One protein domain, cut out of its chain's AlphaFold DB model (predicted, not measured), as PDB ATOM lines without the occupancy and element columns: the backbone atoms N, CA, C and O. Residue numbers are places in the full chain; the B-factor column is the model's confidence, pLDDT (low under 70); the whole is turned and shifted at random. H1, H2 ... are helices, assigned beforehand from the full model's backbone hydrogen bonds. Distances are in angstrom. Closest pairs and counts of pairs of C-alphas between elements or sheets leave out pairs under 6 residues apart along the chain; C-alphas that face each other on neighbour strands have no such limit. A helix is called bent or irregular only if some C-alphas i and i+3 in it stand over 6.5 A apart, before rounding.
ATOM      1  N   ARG A  50     202.662 172.863 184.052       57.22
ATOM      2  CA  ARG A  50     201.885 173.189 185.251       57.22
ATOM      3  C   ARG A  50     201.500 174.663 185.277       57.22
ATOM      4  O   ARG A  50     200.330 174.969 185.455       57.22
ATOM      5  N   TRP A  51     202.432 175.562 184.964       52.66
ATOM      6  CA  TRP A  51     202.164 176.996 184.829       52.66
ATOM      7  C   TRP A  51     201.148 177.290 183.731       52.66
ATOM      8  O   TRP A  51     200.239 178.093 183.930       52.66
ATOM      9  N   LYS A  52     201.257 176.616 182.580       68.06
ATOM     10  CA  LYS A  52     200.290 176.757 181.487       68.06
ATOM     11  C   LYS A  52     198.902 176.250 181.888       68.06
ATOM     12  O   LYS A  52     197.914 176.906 181.575       68.06
ATOM     13  N   GLN A  53     198.815 175.124 182.595       70.50
ATOM     14  CA  GLN A  53     197.550 174.580 183.100       70.50
ATOM     15  C   GLN A  53     196.926 175.479 184.171       70.50
ATOM     16  O   GLN A  53     195.731 175.757 184.101       70.50
ATOM     17  N   ASP A  54     197.724 175.975 185.114       77.06
ATOM     18  CA  ASP A  54     197.264 176.863 186.179       77.06
ATOM     19  C   ASP A  54     196.833 178.222 185.604       77.06
ATOM     20  O   ASP A  54     195.786 178.745 185.978       77.06
ATOM     21  N   TYR A  55     197.558 178.757 184.614       82.38
ATOM     22  CA  TYR A  55     197.151 179.954 183.874       82.38
ATOM     23  C   TYR A  55     195.822 179.753 183.140       82.38
ATOM     24  O   TYR A  55     194.917 180.570 183.280       82.38
ATOM     25  N   MET A  56     195.675 178.660 182.384       83.94
ATOM     26  CA  MET A  56     194.437 178.377 181.653       83.94
ATOM     27  C   MET A  56     193.251 178.168 182.599       83.94
ATOM     28  O   MET A  56     192.123 178.531 182.265       83.94
ATOM     29  N   LEU A  57     193.480 177.545 183.757       89.62
ATOM     30  CA  LEU A  57     192.452 177.345 184.773       89.62
ATOM     31  C   LEU A  57     192.041 178.684 185.393       89.62
ATOM     32  O   LEU A  57     190.850 178.969 185.489       89.62
ATOM     33  N   ASN A  58     193.012 179.526 185.744       91.00
ATOM     34  CA  ASN A  58     192.757 180.867 186.265       91.00
ATOM     35  C   ASN A  58     192.026 181.748 185.244       91.00
ATOM     36  O   ASN A  58     191.091 182.456 185.609       91.00
ATOM     37  N   ASP A  59     192.391 181.680 183.961       90.62
ATOM     38  CA  ASP A  59     191.675 182.368 182.879       90.62
ATOM     39  C   ASP A  59     190.218 181.896 182.788       90.62
ATOM     40  O   ASP A  59     189.301 182.715 182.755       90.62
ATOM     41  N   ALA A  60     189.985 180.581 182.858       91.88
ATOM     42  CA  ALA A  60     188.637 180.022 182.858       91.88
ATOM     43  C   ALA A  60     187.798 180.516 184.047       91.88
ATOM     44  O   ALA A  60     186.658 180.944 183.866       91.88
ATOM     45  N   ILE A  61     188.367 180.522 185.255       93.75
ATOM     46  CA  ILE A  61     187.706 181.047 186.459       93.75
ATOM     47  C   ILE A  61     187.397 182.542 186.294       93.75
ATOM     48  O   ILE A  61     186.278 182.978 186.564       93.75
ATOM     49  N   ASN A  62     188.345 183.326 185.777       93.25
ATOM     50  CA  ASN A  62     188.155 184.753 185.526       93.25
ATOM     51  C   ASN A  62     187.039 185.023 184.509       93.25
ATOM     52  O   ASN A  62     186.259 185.959 184.691       93.25
ATOM     53  N   ILE A  63     186.934 184.211 183.454       90.44
ATOM     54  CA  ILE A  63     185.853 184.302 182.465       90.44
ATOM     55  C   ILE A  63     184.500 184.023 183.122       90.44
ATOM     56  O   ILE A  63     183.565 184.800 182.912       90.44
ATOM     57  N   ILE A  64     184.402 182.967 183.934       92.56
ATOM     58  CA  ILE A  64     183.180 182.612 184.673       92.56
ATOM     59  C   ILE A  64     182.760 183.771 185.588       92.56
ATOM     60  O   ILE A  64     181.626 184.236 185.514       92.56
ATOM     61  N   LEU A  65     183.684 184.301 186.394       92.62
ATOM     62  CA  LEU A  65     183.406 185.403 187.324       92.62
ATOM     63  C   LEU A  65     183.063 186.722 186.615       92.62
ATOM     64  O   LEU A  65     182.286 187.522 187.141       92.62
ATOM     65  N   ARG A  66     183.635 186.980 185.431       90.94
ATOM     66  CA  ARG A  66     183.337 188.183 184.637       90.94
ATOM     67  C   ARG A  66     181.895 188.193 184.138       90.94
ATOM     68  O   ARG A  66     181.305 189.267 184.106       90.94
ATOM     69  N   HIS A  67     181.359 187.026 183.795       89.62
ATOM     70  CA  HIS A  67     179.966 186.834 183.382       89.62
ATOM     71  C   HIS A  67     179.075 186.468 184.567       89.62
ATOM     72  O   HIS A  67     178.110 185.720 184.417       89.62
ATOM     73  N   ALA A  68     179.437 186.938 185.759       88.44
ATOM     74  CA  ALA A  68     178.617 186.833 186.941       88.44
ATOM     75  C   ALA A  68     178.346 188.225 187.532       88.44
ATOM     76  O   ALA A  68     179.265 189.065 187.597       88.44
ATOM     77  N   PRO A  69     177.146 188.422 188.105       86.81
ATOM     78  CA  PRO A  69     176.817 189.606 188.871       86.81
ATOM     79  C   PRO A  69     177.812 189.752 190.013       86.81
ATOM     80  O   PRO A  69     178.117 188.778 190.704       86.81
ATOM     81  N   ILE A  70     178.260 190.979 190.274       82.44
ATOM     82  CA  ILE A  70     179.278 191.265 191.300       82.44
ATOM     83  C   ILE A  70     178.904 190.638 192.654       82.44
ATOM     84  O   ILE A  70     179.750 190.012 193.288       82.44
ATOM     85  N   ARG A  71     177.624 190.724 193.045       81.81
ATOM     86  CA  ARG A  71     177.089 190.141 194.289       81.81
ATOM     87  C   ARG A  71     177.258 188.618 194.403       81.81
ATOM     88  O   ARG A  71     177.393 188.114 195.507       81.81
ATOM     89  N   ASN A  72     177.291 187.907 193.278       83.81
ATOM     90  CA  ASN A  72     177.351 186.446 193.232       83.81
ATOM     91  C   ASN A  72     178.782 185.918 193.057       83.81
ATOM     92  O   ASN A  72     179.026 184.731 193.264       83.81
ATOM     93  N   ARG A  73     179.746 186.777 192.690       88.62
ATOM     94  CA  ARG A  73     181.134 186.366 192.411       88.62
ATOM     95  C   ARG A  73     181.781 185.648 193.587       88.62
ATOM     96  O   ARG A  73     182.478 184.664 193.377       88.62
ATOM     97  N   ARG A  74     181.532 186.117 194.813       84.12
ATOM     98  CA  ARG A  74     182.060 185.482 196.027       84.12
ATOM     99  C   ARG A  74     181.534 184.054 196.176       84.12
ATOM    100  O   ARG A  74     182.332 183.136 196.315       84.12
ATOM    101  N   THR A  75     180.221 183.876 196.076       79.38
ATOM    102  CA  THR A  75     179.560 182.574 196.202       79.38
ATOM    103  C   THR A  75     180.000 181.610 195.095       79.38
ATOM    104  O   THR A  75     180.328 180.461 195.368       79.38
ATOM    105  N   ILE A  76     180.098 182.080 193.846       86.31
ATOM    106  CA  ILE A  76     180.649 181.280 192.740       86.31
ATOM    107  C   ILE A  76     182.081 180.840 193.050       86.31
ATOM    108  O   ILE A  76     182.427 179.681 192.835       86.31
ATOM    109  N   ASN A  77     182.910 181.744 193.571       88.88
ATOM    110  CA  ASN A  77     184.292 181.430 193.910       88.88
ATOM    111  C   ASN A  77     184.390 180.385 195.037       88.88
ATOM    112  O   ASN A  77     185.254 179.516 194.983       88.88
ATOM    113  N   GLU A  78     183.488 180.419 196.021       83.00
ATOM    114  CA  GLU A  78     183.389 179.396 197.074       83.00
ATOM    115  C   GLU A  78     183.085 178.010 196.480       83.00
ATOM    116  O   GLU A  78     183.783 177.046 196.796       83.00
ATOM    117  N   TYR A  79     182.139 177.908 195.540       85.69
ATOM    118  CA  TYR A  79     181.848 176.643 194.850       85.69
ATOM    119  C   TYR A  79     182.990 176.164 193.945       85.69
ATOM    120  O   TYR A  79     183.246 174.964 193.862       85.69
ATOM    121  N   ILE A  80     183.696 177.081 193.279       89.50
ATOM    122  CA  ILE A  80     184.880 176.752 192.474       89.50
ATOM    123  C   ILE A  80     185.999 176.207 193.368       89.50
ATOM    124  O   ILE A  80     186.599 175.186 193.036       89.50
ATOM    125  N   ASN A  81     186.260 176.846 194.509       86.50
ATOM    126  CA  ASN A  81     187.258 176.376 195.470       86.50
ATOM    127  C   ASN A  81     186.895 174.997 196.019       86.50
ATOM    128  O   ASN A  81     187.762 174.137 196.146       86.50
ATOM    129  N   GLU A  82     185.612 174.767 196.287       82.44
ATOM    130  CA  GLU A  82     185.108 173.469 196.717       82.44
ATOM    131  C   GLU A  82     185.310 172.390 195.638       82.44
ATOM    132  O   GLU A  82     185.877 171.332 195.924       82.44
ATOM    133  N   LEU A  83     184.960 172.673 194.377       82.06
ATOM    134  CA  LEU A  83     185.239 171.783 193.241       82.06
ATOM    135  C   LEU A  83     186.734 171.467 193.096       82.06
ATOM    136  O   LEU A  83     187.098 170.358 192.712       82.06
ATOM    137  N   LEU A  84     187.600 172.433 193.401       88.25
ATOM    138  CA  LEU A  84     189.055 172.313 193.301       88.25
ATOM    139  C   LEU A  84     189.728 171.874 194.613       88.25
ATOM    140  O   LEU A  84     190.955 171.828 194.671       88.25
ATOM    141  N   SER A  85     188.958 171.480 195.635       83.88
ATOM    142  CA  SER A  85     189.465 171.052 196.952       83.88
ATOM    143  C   SER A  85     190.312 169.773 196.922       83.88
ATOM    144  O   SER A  85     190.917 169.398 197.924       83.88
ATOM    145  N   GLY A  86     190.339 169.070 195.789       80.00
ATOM    146  CA  GLY A  86     191.018 167.787 195.613       80.00
ATOM    147  C   GLY A  86     190.128 166.569 195.872       80.00
ATOM    148  O   GLY A  86     190.459 165.475 195.417       80.00
ATOM    149  N   ARG A  87     188.961 166.754 196.512       74.88
ATOM    150  CA  ARG A  87     187.986 165.683 196.818       74.88
ATOM    151  C   ARG A  87     187.418 164.967 195.589       74.88
ATOM    152  O   ARG A  87     186.942 163.839 195.701       74.88
ATOM    153  N   TYR A  88     187.485 165.638 194.445       79.75
ATOM    154  CA  TYR A  88     186.799 165.288 193.206       79.75
ATOM    155  C   TYR A  88     187.760 165.095 192.023       79.75
ATOM    156  O   TYR A  88     187.346 165.160 190.868       79.75
ATOM    157  N   ASN A  89     189.066 164.951 192.274       80.75
ATOM    158  CA  ASN A  89     190.087 164.924 191.216       80.75
ATOM    159  C   ASN A  89     189.880 163.799 190.189       80.75
ATOM    160  O   ASN A  89     190.184 163.988 189.011       80.75
ATOM    161  N   ASP A  90     189.326 162.671 190.630       77.88
ATOM    162  CA  ASP A  90     188.889 161.531 189.818       77.88
ATOM    163  C   ASP A  90     187.856 161.917 188.746       77.88
ATOM    164  O   ASP A  90     187.845 161.348 187.657       77.88
ATOM    165  N   LEU A  91     187.059 162.952 189.012       74.00
ATOM    166  CA  LEU A  91     186.024 163.478 188.118       74.00
ATOM    167  C   LEU A  91     186.490 164.709 187.311       74.00
ATOM    168  O   LEU A  91     185.721 165.296 186.551       74.00
ATOM    169  N   ASN A  92     187.772 165.078 187.420       80.62
ATOM    170  CA  ASN A  92     188.445 166.131 186.648       80.62
ATOM    171  C   ASN A  92     187.699 167.494 186.605       80.62
ATOM    172  O   ASN A  92     187.350 168.000 185.529       80.62
ATOM    173  N   PRO A  93     187.505 168.149 187.765       82.44
ATOM    174  CA  PRO A  93     186.770 169.410 187.892       82.44
ATOM    175  C   PRO A  93     187.393 170.563 187.092       82.44
ATOM    176  O   PRO A  93     186.685 171.449 186.617       82.44
ATOM    177  N   LYS A  94     188.711 170.535 186.847       88.75
ATOM    178  CA  LYS A  94     189.390 171.526 185.992       88.75
ATOM    179  C   LYS A  94     188.826 171.524 184.566       88.75
ATOM    180  O   LYS A  94     188.533 172.580 184.008       88.75
ATOM    181  N   LYS A  95     188.614 170.338 183.981       84.56
ATOM    182  CA  LYS A  95     188.039 170.187 182.633       84.56
ATOM    183  C   LYS A  95     186.609 170.720 182.559       84.56
ATOM    184  O   LYS A  95     186.235 171.316 181.550       84.56
ATOM    185  N   ILE A  96     185.836 170.535 183.626       85.56
ATOM    186  CA  ILE A  96     184.474 171.062 183.760       85.56
ATOM    187  C   ILE A  96     184.498 172.595 183.725       85.56
ATOM    188  O   ILE A  96     183.799 173.196 182.910       85.56
ATOM    189  N   LEU A  97     185.360 173.231 184.526       88.69
ATOM    190  CA  LEU A  97     185.498 174.694 184.556       88.69
ATOM    191  C   LEU A  97     185.929 175.268 183.200       88.69
ATOM    192  O   LEU A  97     185.368 176.268 182.753       88.69
ATOM    193  N   HIS A  98     186.848 174.609 182.486       86.38
ATOM    194  CA  HIS A  98     187.201 175.009 181.118       86.38
ATOM    195  C   HIS A  98     186.005 174.967 180.161       86.38
ATOM    196  O   HIS A  98     185.850 175.860 179.328       86.38
ATOM    197  N   ARG A  99     185.143 173.948 180.269       84.69
ATOM    198  CA  ARG A  99     183.946 173.825 179.425       84.69
ATOM    199  C   ARG A  99     182.922 174.904 179.736       84.69
ATOM    200  O   ARG A  99     182.450 175.547 178.805       84.69
ATOM    201  N   ILE A 100     182.644 175.148 181.018       87.81
ATOM    202  CA  ILE A 100     181.765 176.242 181.449       87.81
ATOM    203  C   ILE A 100     182.302 177.567 180.900       87.81
ATOM    204  O   ILE A 100     181.581 178.271 180.200       87.81
ATOM    205  N   SER A 101     183.588 177.860 181.119       89.50
ATOM    206  CA  SER A 101     184.246 179.056 180.585       89.50
ATOM    207  C   SER A 101     184.085 179.191 179.067       89.50
ATOM    208  O   SER A 101     183.718 180.258 178.587       89.50
ATOM    209  N   ASN A 102     184.300 178.120 178.300       82.38
ATOM    210  CA  ASN A 102     184.150 178.152 176.842       82.38
ATOM    211  C   ASN A 102     182.710 178.452 176.404       82.38
ATOM    212  O   ASN A 102     182.497 179.236 175.482       82.38
ATOM    213  N   VAL A 103     181.719 177.848 177.060       80.94
ATOM    214  CA  VAL A 103     180.299 178.069 176.745       80.94
ATOM    215  C   VAL A 103     179.895 179.506 177.059       80.94
ATOM    216  O   VAL A 103     179.243 180.159 176.243       80.94
ATOM    217  N   VAL A 104     180.341 180.009 178.210       84.12
ATOM    218  CA  VAL A 104     180.108 181.383 178.656       84.12
ATOM    219  C   VAL A 104     180.762 182.386 177.703       84.12
ATOM    220  O   VAL A 104     180.095 183.297 177.220       84.12
ATOM    221  N   LYS A 105     182.038 182.175 177.358       84.62
ATOM    222  CA  LYS A 105     182.806 183.019 176.430       84.62
ATOM    223  C   LYS A 105     182.148 183.135 175.054       84.62
ATOM    224  O   LYS A 105     182.235 184.187 174.429       84.62
ATOM    225  N   ASN A 106     181.480 182.077 174.599       76.19
ATOM    226  CA  ASN A 106     180.813 182.030 173.299       76.19
ATOM    227  C   ASN A 106     179.370 182.577 173.328       76.19
ATOM    228  O   ASN A 106     178.637 182.392 172.362       76.19
ATOM    229  N   GLY A 107     178.935 183.217 174.422       71.81
ATOM    230  CA  GLY A 107     177.605 183.830 174.531       71.81
ATOM    231  C   GLY A 107     176.452 182.837 174.721       71.81
ATOM    232  O   GLY A 107     175.289 183.234 174.755       71.81
ATOM    233  N   ASN A 108     176.751 181.551 174.914       74.50
ATOM    234  CA  ASN A 108     175.757 180.485 175.056       74.50
ATOM    235  C   ASN A 108     175.336 180.259 176.516       74.50
ATOM    236  O   ASN A 108     174.910 179.169 176.873       74.50
ATOM    237  N   ILE A 109     175.427 181.278 177.377       78.81
ATOM    238  CA  ILE A 109     175.187 181.152 178.828       78.81
ATOM    239  C   ILE A 109     173.812 180.534 179.127       78.81
ATOM    240  O   ILE A 109     173.695 179.697 180.015       78.81
ATOM    241  N   LYS A 110     172.784 180.861 178.329       78.31
ATOM    242  CA  LYS A 110     171.423 180.317 178.479       78.31
ATOM    243  C   LYS A 110     171.358 178.785 178.433       78.31
ATOM    244  O   LYS A 110     170.489 178.207 179.077       78.31
ATOM    245  N   THR A 111     172.262 178.117 177.710       71.75
ATOM    246  CA  THR A 111     172.282 176.644 177.632       71.75
ATOM    247  C   THR A 111     172.795 175.992 178.916       71.75
ATOM    248  O   THR A 111     172.537 174.813 179.137       71.75
ATOM    249  N   LEU A 112     173.474 176.758 179.778       74.25
ATOM    250  CA  LEU A 112     173.929 176.327 181.103       74.25
ATOM    251  C   LEU A 112     172.874 176.528 182.197       74.25
ATOM    252  O   LEU A 112     173.030 175.984 183.289       74.25
ATOM    253  N   CYS A 113     171.837 177.325 181.927       73.00
ATOM    254  CA  CYS A 113     170.780 177.618 182.894       73.00
ATOM    255  C   CYS A 113     169.717 176.507 182.955       73.00
ATOM    256  O   CYS A 113     169.012 176.383 183.953       73.00
ATOM    257  N   ASP A 114     169.592 175.715 181.887       66.56
ATOM    258  CA  ASP A 114     168.723 174.542 181.825       66.56
ATOM    259  C   ASP A 114     169.498 173.322 182.328       66.56
ATOM    260  O   ASP A 114     170.431 172.864 181.664       66.56
ATOM    261  N   ASN A 115     169.095 172.794 183.488       58.78
ATOM    262  CA  ASN A 115     169.758 171.657 184.123       58.78
ATOM    263  C   ASN A 115     169.848 170.449 183.178       58.78
ATOM    264  O   ASN A 115     170.867 169.773 183.154       58.78
ATOM    265  N   ASN A 116     168.834 170.193 182.347       53.00
ATOM    266  CA  ASN A 116     168.830 169.026 181.462       53.00
ATOM    267  C   ASN A 116     169.807 169.192 180.288       53.00
ATOM    268  O   ASN A 116     170.349 168.215 179.774       53.00
ATOM    269  N   LYS A 117     170.075 170.436 179.875       54.66
ATOM    270  CA  LYS A 117     170.989 170.751 178.765       54.66
ATOM    271  C   LYS A 117     172.411 171.021 179.237       54.66
ATOM    272  O   LYS A 117     173.354 170.708 178.506       54.66
ATOM    273  N   SER A 118     172.594 171.530 180.454       58.28
ATOM    274  CA  SER A 118     173.915 171.826 181.008       58.28
ATOM    275  C   SER A 118     174.788 170.576 181.093       58.28
ATOM    276  O   SER A 118     175.968 170.641 180.752       58.28
ATOM    277  N   PHE A 119     174.221 169.419 181.459       60.53
ATOM    278  CA  PHE A 119     174.968 168.155 181.535       60.53
ATOM    279  C   PHE A 119     175.482 167.688 180.170       60.53
ATOM    280  O   PHE A 119     176.641 167.286 180.046       60.53
ATOM    281  N   ILE A 120     174.655 167.824 179.130       54.41
ATOM    282  CA  ILE A 120     175.007 167.478 177.746       54.41
ATOM    283  C   ILE A 120     176.147 168.380 177.257       54.41
ATOM    284  O   ILE A 120     177.142 167.903 176.711       54.41
ATOM    285  N   VAL A 121     176.042 169.685 177.516       54.72
ATOM    286  CA  VAL A 121     177.017 170.698 177.081       54.72
ATOM    287  C   VAL A 121     178.358 170.554 177.805       54.72
ATOM    288  O   VAL A 121     179.426 170.640 177.195       54.72
ATOM    289  N   ILE A 122     178.323 170.311 179.112       62.03
ATOM    290  CA  ILE A 122     179.527 170.130 179.930       62.03
ATOM    291  C   ILE A 122     180.110 168.723 179.711       62.03
ATOM    292  O   ILE A 122     181.269 168.475 180.045       62.03
ATOM    293  N   GLY A 123     179.385 167.823 179.036       55.44
ATOM    294  CA  GLY A 123     179.772 166.433 178.809       55.44
ATOM    295  C   GLY A 123     180.149 165.757 180.115       55.44
ATOM    296  O   GLY A 123     181.204 165.131 180.213       55.44
ATOM    297  N   LEU A 124     179.260 165.930 181.089       57.09
ATOM    298  CA  LEU A 124     179.042 164.992 182.171       57.09
ATOM    299  C   LEU A 124     177.960 164.039 181.662       57.09
ATOM    300  O   LEU A 124     176.794 164.219 182.015       57.09
ATOM    301  N   PRO A 125     178.270 163.097 180.742       46.53
ATOM    302  CA  PRO A 125     177.311 162.049 180.474       46.53
ATOM    303  C   PRO A 125     177.062 161.386 181.822       46.53
ATOM    304  O   PRO A 125     178.012 161.053 182.534       46.53
ATOM    305  N   HIS A 126     175.796 161.232 182.190       42.81
ATOM    306  CA  HIS A 126     175.429 160.243 183.183       42.81
ATOM    307  C   HIS A 126     176.260 158.986 182.896       42.81
ATOM    308  O   HIS A 126     176.168 158.419 181.806       42.81
ATOM    309  N   ILE A 127     177.115 158.594 183.844       40.38
ATOM    310  CA  ILE A 127     177.809 157.302 183.869       40.38
ATOM    311  C   ILE A 127     176.733 156.245 184.176       40.38
ATOM    312  O   ILE A 127     176.733 155.583 185.204       40.38
ATOM    313  N   ILE A 128     175.714 156.179 183.322       35.12
ATOM    314  CA  ILE A 128     174.550 155.310 183.439       35.12
ATOM    315  C   ILE A 128     174.276 154.765 182.044       35.12
ATOM    316  O   ILE A 128     173.233 154.980 181.447       35.12
ATOM    317  N   PHE A 129     175.264 154.055 181.522       34.22
ATOM    318  CA  PHE A 129     174.995 152.771 180.904       34.22
ATOM    319  C   PHE A 129     176.054 151.827 181.479       34.22
ATOM    320  O   PHE A 129     177.218 151.890 181.097       34.22
ATOM    321  N   ASN A 130     175.629 151.032 182.465       30.62
ATOM    322  CA  ASN A 130     176.386 150.036 183.235       30.62
ATOM    323  C   ASN A 130     177.271 150.524 184.390       30.62
ATOM    324  O   ASN A 130     178.461 150.223 184.448       30.62
ATOM    325  N   SER A 131     176.662 151.138 185.402       30.55
ATOM    326  CA  SER A 131     177.098 150.849 186.770       30.55
ATOM    327  C   SER A 131     175.876 150.696 187.669       30.55
ATOM    328  O   SER A 131     174.947 151.501 187.608       30.55
ATOM    329  N   ASP A 132     175.854 149.629 188.461       37.50
ATOM    330  CA  ASP A 132     174.860 149.354 189.499       37.50
ATOM    331  C   ASP A 132     174.976 150.355 190.666       37.50
ATOM    332  O   ASP A 132     175.279 149.978 191.795       37.50
ATOM    333  N   ILE A 133     174.809 151.656 190.413       37.78
ATOM    334  CA  ILE A 133     175.068 152.695 191.419       37.78
ATOM    335  C   ILE A 133     173.895 153.671 191.470       37.78
ATOM    336  O   ILE A 133     173.909 154.761 190.900       37.78
ATOM    337  N   PHE A 134     172.872 153.298 192.231       40.47
ATOM    338  CA  PHE A 134     172.162 154.311 193.000       40.47
ATOM    339  C   PHE A 134     173.163 154.894 194.024       40.47
ATOM    340  O   PHE A 134     173.725 154.147 194.821       40.47
ATOM    341  N   ASN A 135     173.359 156.219 193.992       51.44
ATOM    342  CA  ASN A 135     174.060 157.069 194.976       51.44
ATOM    343  C   ASN A 135     175.607 157.097 194.970       51.44
ATOM    344  O   ASN A 135     176.239 156.787 195.981       51.44
ATOM    345  N   ASP A 136     176.234 157.614 193.907       61.03
ATOM    346  CA  ASP A 136     177.570 158.215 194.062       61.03
ATOM    347  C   ASP A 136     177.428 159.644 194.621       61.03
ATOM    348  O   ASP A 136     177.179 160.610 193.893       61.03
ATOM    349  N   VAL A 137     177.580 159.770 195.942       62.78
ATOM    350  CA  VAL A 137     177.486 161.040 196.685       62.78
ATOM    351  C   VAL A 137     178.457 162.099 196.140       62.78
ATOM    352  O   VAL A 137     178.142 163.290 196.174       62.78
ATOM    353  N   LYS A 138     179.623 161.710 195.598       70.31
ATOM    354  CA  LYS A 138     180.570 162.671 195.009       70.31
ATOM    355  C   LYS A 138     180.036 163.238 193.703       70.31
ATOM    356  O   LYS A 138     180.157 164.441 193.474       70.31
ATOM    357  N   LEU A 139     179.431 162.393 192.869       69.56
ATOM    358  CA  LEU A 139     178.823 162.820 191.612       69.56
ATOM    359  C   LEU A 139     177.635 163.754 191.866       69.56
ATOM    360  O   LEU A 139     177.528 164.803 191.232       69.56
ATOM    361  N   GLU A 140     176.783 163.415 192.836       65.12
ATOM    362  CA  GLU A 140     175.675 164.273 193.261       65.12
ATOM    363  C   GLU A 140     176.182 165.628 193.776       65.12
ATOM    364  O   GLU A 140     175.704 166.680 193.350       65.12
ATOM    365  N   THR A 141     177.224 165.618 194.610       72.69
ATOM    366  CA  THR A 141     177.825 166.842 195.153       72.69
ATOM    367  C   THR A 141     178.418 167.724 194.052       72.69
ATOM    368  O   THR A 141     178.152 168.925 194.018       72.69
ATOM    369  N   ILE A 142     179.163 167.157 193.098       75.25
ATOM    370  CA  ILE A 142     179.693 167.916 191.953       75.25
ATOM    371  C   ILE A 142     178.567 168.516 191.117       75.25
ATOM    372  O   ILE A 142     178.664 169.678 190.718       75.25
ATOM    373  N   ASN A 143     177.487 167.769 190.881       73.25
ATOM    374  CA  ASN A 143     176.334 168.276 190.141       73.25
ATOM    375  C   ASN A 143     175.711 169.491 190.842       73.25
ATOM    376  O   ASN A 143     175.404 170.487 190.182       73.25
ATOM    377  N   VAL A 144     175.587 169.449 192.173       71.81
ATOM    378  CA  VAL A 144     175.112 170.586 192.976       71.81
ATOM    379  C   VAL A 144     176.056 171.784 192.858       71.81
ATOM    380  O   VAL A 144     175.601 172.903 192.615       71.81
ATOM    381  N   LEU A 145     177.368 171.569 192.968       79.00
ATOM    382  CA  LEU A 145     178.364 172.640 192.868       79.00
ATOM    383  C   LEU A 145     178.355 173.309 191.488       79.00
ATOM    384  O   LEU A 145     178.354 174.536 191.392       79.00
ATOM    385  N   ILE A 146     178.293 172.519 190.415       82.81
ATOM    386  CA  ILE A 146     178.227 173.021 189.036       82.81
ATOM    387  C   ILE A 146     176.951 173.819 188.815       82.81
ATOM    388  O   ILE A 146     177.016 174.923 188.278       82.81
ATOM    389  N   LYS A 147     175.807 173.292 189.262       79.19
ATOM    390  CA  LYS A 147     174.519 173.985 189.188       79.19
ATOM    391  C   LYS A 147     174.587 175.336 189.889       79.19
ATOM    392  O   LYS A 147     174.174 176.347 189.328       79.19
ATOM    393  N   ASN A 148     175.141 175.375 191.095       79.38
ATOM    394  CA  ASN A 148     175.248 176.620 191.838       79.38
ATOM    395  C   ASN A 148     176.188 177.625 191.154       79.38
ATOM    396  O   ASN A 148     175.931 178.825 191.213       79.38
ATOM    397  N   ILE A 149     177.230 177.171 190.453       85.88
ATOM    398  CA  ILE A 149     178.063 178.047 189.618       85.88
ATOM    399  C   ILE A 149     177.256 178.598 188.439       85.88
ATOM    400  O   ILE A 149     177.225 179.814 188.250       85.88
ATOM    401  N   THR A 150     176.591 177.741 187.656       86.44
ATOM    402  CA  THR A 150     175.906 178.162 186.423       86.44
ATOM    403  C   THR A 150     174.691 179.044 186.701       86.44
ATOM    404  O   THR A 150     174.532 180.074 186.051       86.44
ATOM    405  N   GLN A 151     173.877 178.721 187.711       82.12
ATOM    406  CA  GLN A 151     172.682 179.496 188.076       82.12
ATOM    407  C   GLN A 151     172.999 180.910 188.574       82.12
ATOM    408  O   GLN A 151     172.149 181.797 188.514       82.12
ATOM    409  N   ASN A 152     174.227 181.141 189.038       84.44
ATOM    410  CA  ASN A 152     174.659 182.440 189.529       84.44
ATOM    411  C   ASN A 152     175.273 183.345 188.442       84.44
ATOM    412  O   ASN A 152     175.679 184.454 188.787       84.44
ATOM    413  N   LEU A 153     175.310 182.922 187.167       88.19
ATOM    414  CA  LEU A 153     175.826 183.698 186.026       88.19
ATOM    415  C   LEU A 153     174.834 184.745 185.478       88.19
ATOM    416  O   LEU A 153     173.610 184.616 185.590       88.19
TER     417      LEU A 153
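What this domain is: This is residues 50 to 153 of the 294 residues of an uncharacterized protein of Plasmodium ovale curtisi (UniProt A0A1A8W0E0). Six helices make two loose layers: H1, the longest, crosses H3 in one layer, with the short H4 and H5 beyond H3, and H2 and H6 run side by side over part of their lengths in the other. Residues 128 to 137 stick out as a loop. The printed part has 104 residues, all helix in class, with H1 to H6 in chain order and no named strand. It is compact, with a radius of gyration of the C-alphas of 13.5 A and spans of 41 by 32 by 22 A.

Where its parts are: H1, residues 50 to 66, begins at C-alpha 50 (201.885, 173.189, 185.251) and measures 23.9 A. H2 is residues 70 to 83, 20.5 A, and irregular: C-alphas 71 and 74 are 7.0 A apart. H3 is residues 93 to 105, 18.2 A; H4 is residues 110 to 113; H5 is residues 115 to 122. H6, residues 137 to 151, 20.9 A, ends at C-alpha 151 (172.682, 179.496, 188.076).

How they stand to each other: H1 touches H3, closest C-alphas Ala 60 and Ser 101, 5.0 A, at a steep tilt of 48 degrees, the same way. With residues 61 to 65 alone H1 touches H2 in a hairpin, Leu 65 to Arg 73, 5.7 A between C-alphas, at 36 degrees, only just steep. H2 touches H6, C-alphas of Ile 76 and Ile 149, 5.2 A, at a shallow tilt of 20 degrees, opposite ways. H3, with residues 96 to 100 alone, touches H5, about perpendicular at 78 degrees, closest C-alphas Arg 99 and Ile 122, 5.8 A. H4 touches H5 only at the corner, closest C-alphas Leu 112 and Ser 118, 4.5 A. H6, with residues 150 to 151 alone, touches H4, closest C-alphas Cys 113 and Gln 151, 5.8 A. H1 is apart from H4 and H5. Every O i to N i+4 pair is within hydrogen-bond range in H1, H3 and H6, against 8 of 10 in H2 and 2 of 4 in H5; H4 is too short for such a pair.

The domain as a whole: The C-alphas of Ile 70 and Asp 132, the two farthest apart, are 42.2 A apart. The printed part has no cut; the link H5 to H6 is long, with 14 residues. Mean pLDDT of the printed part is 74.2, under 70 at residues 50 to 52, 114 to 137 and 139 to 140.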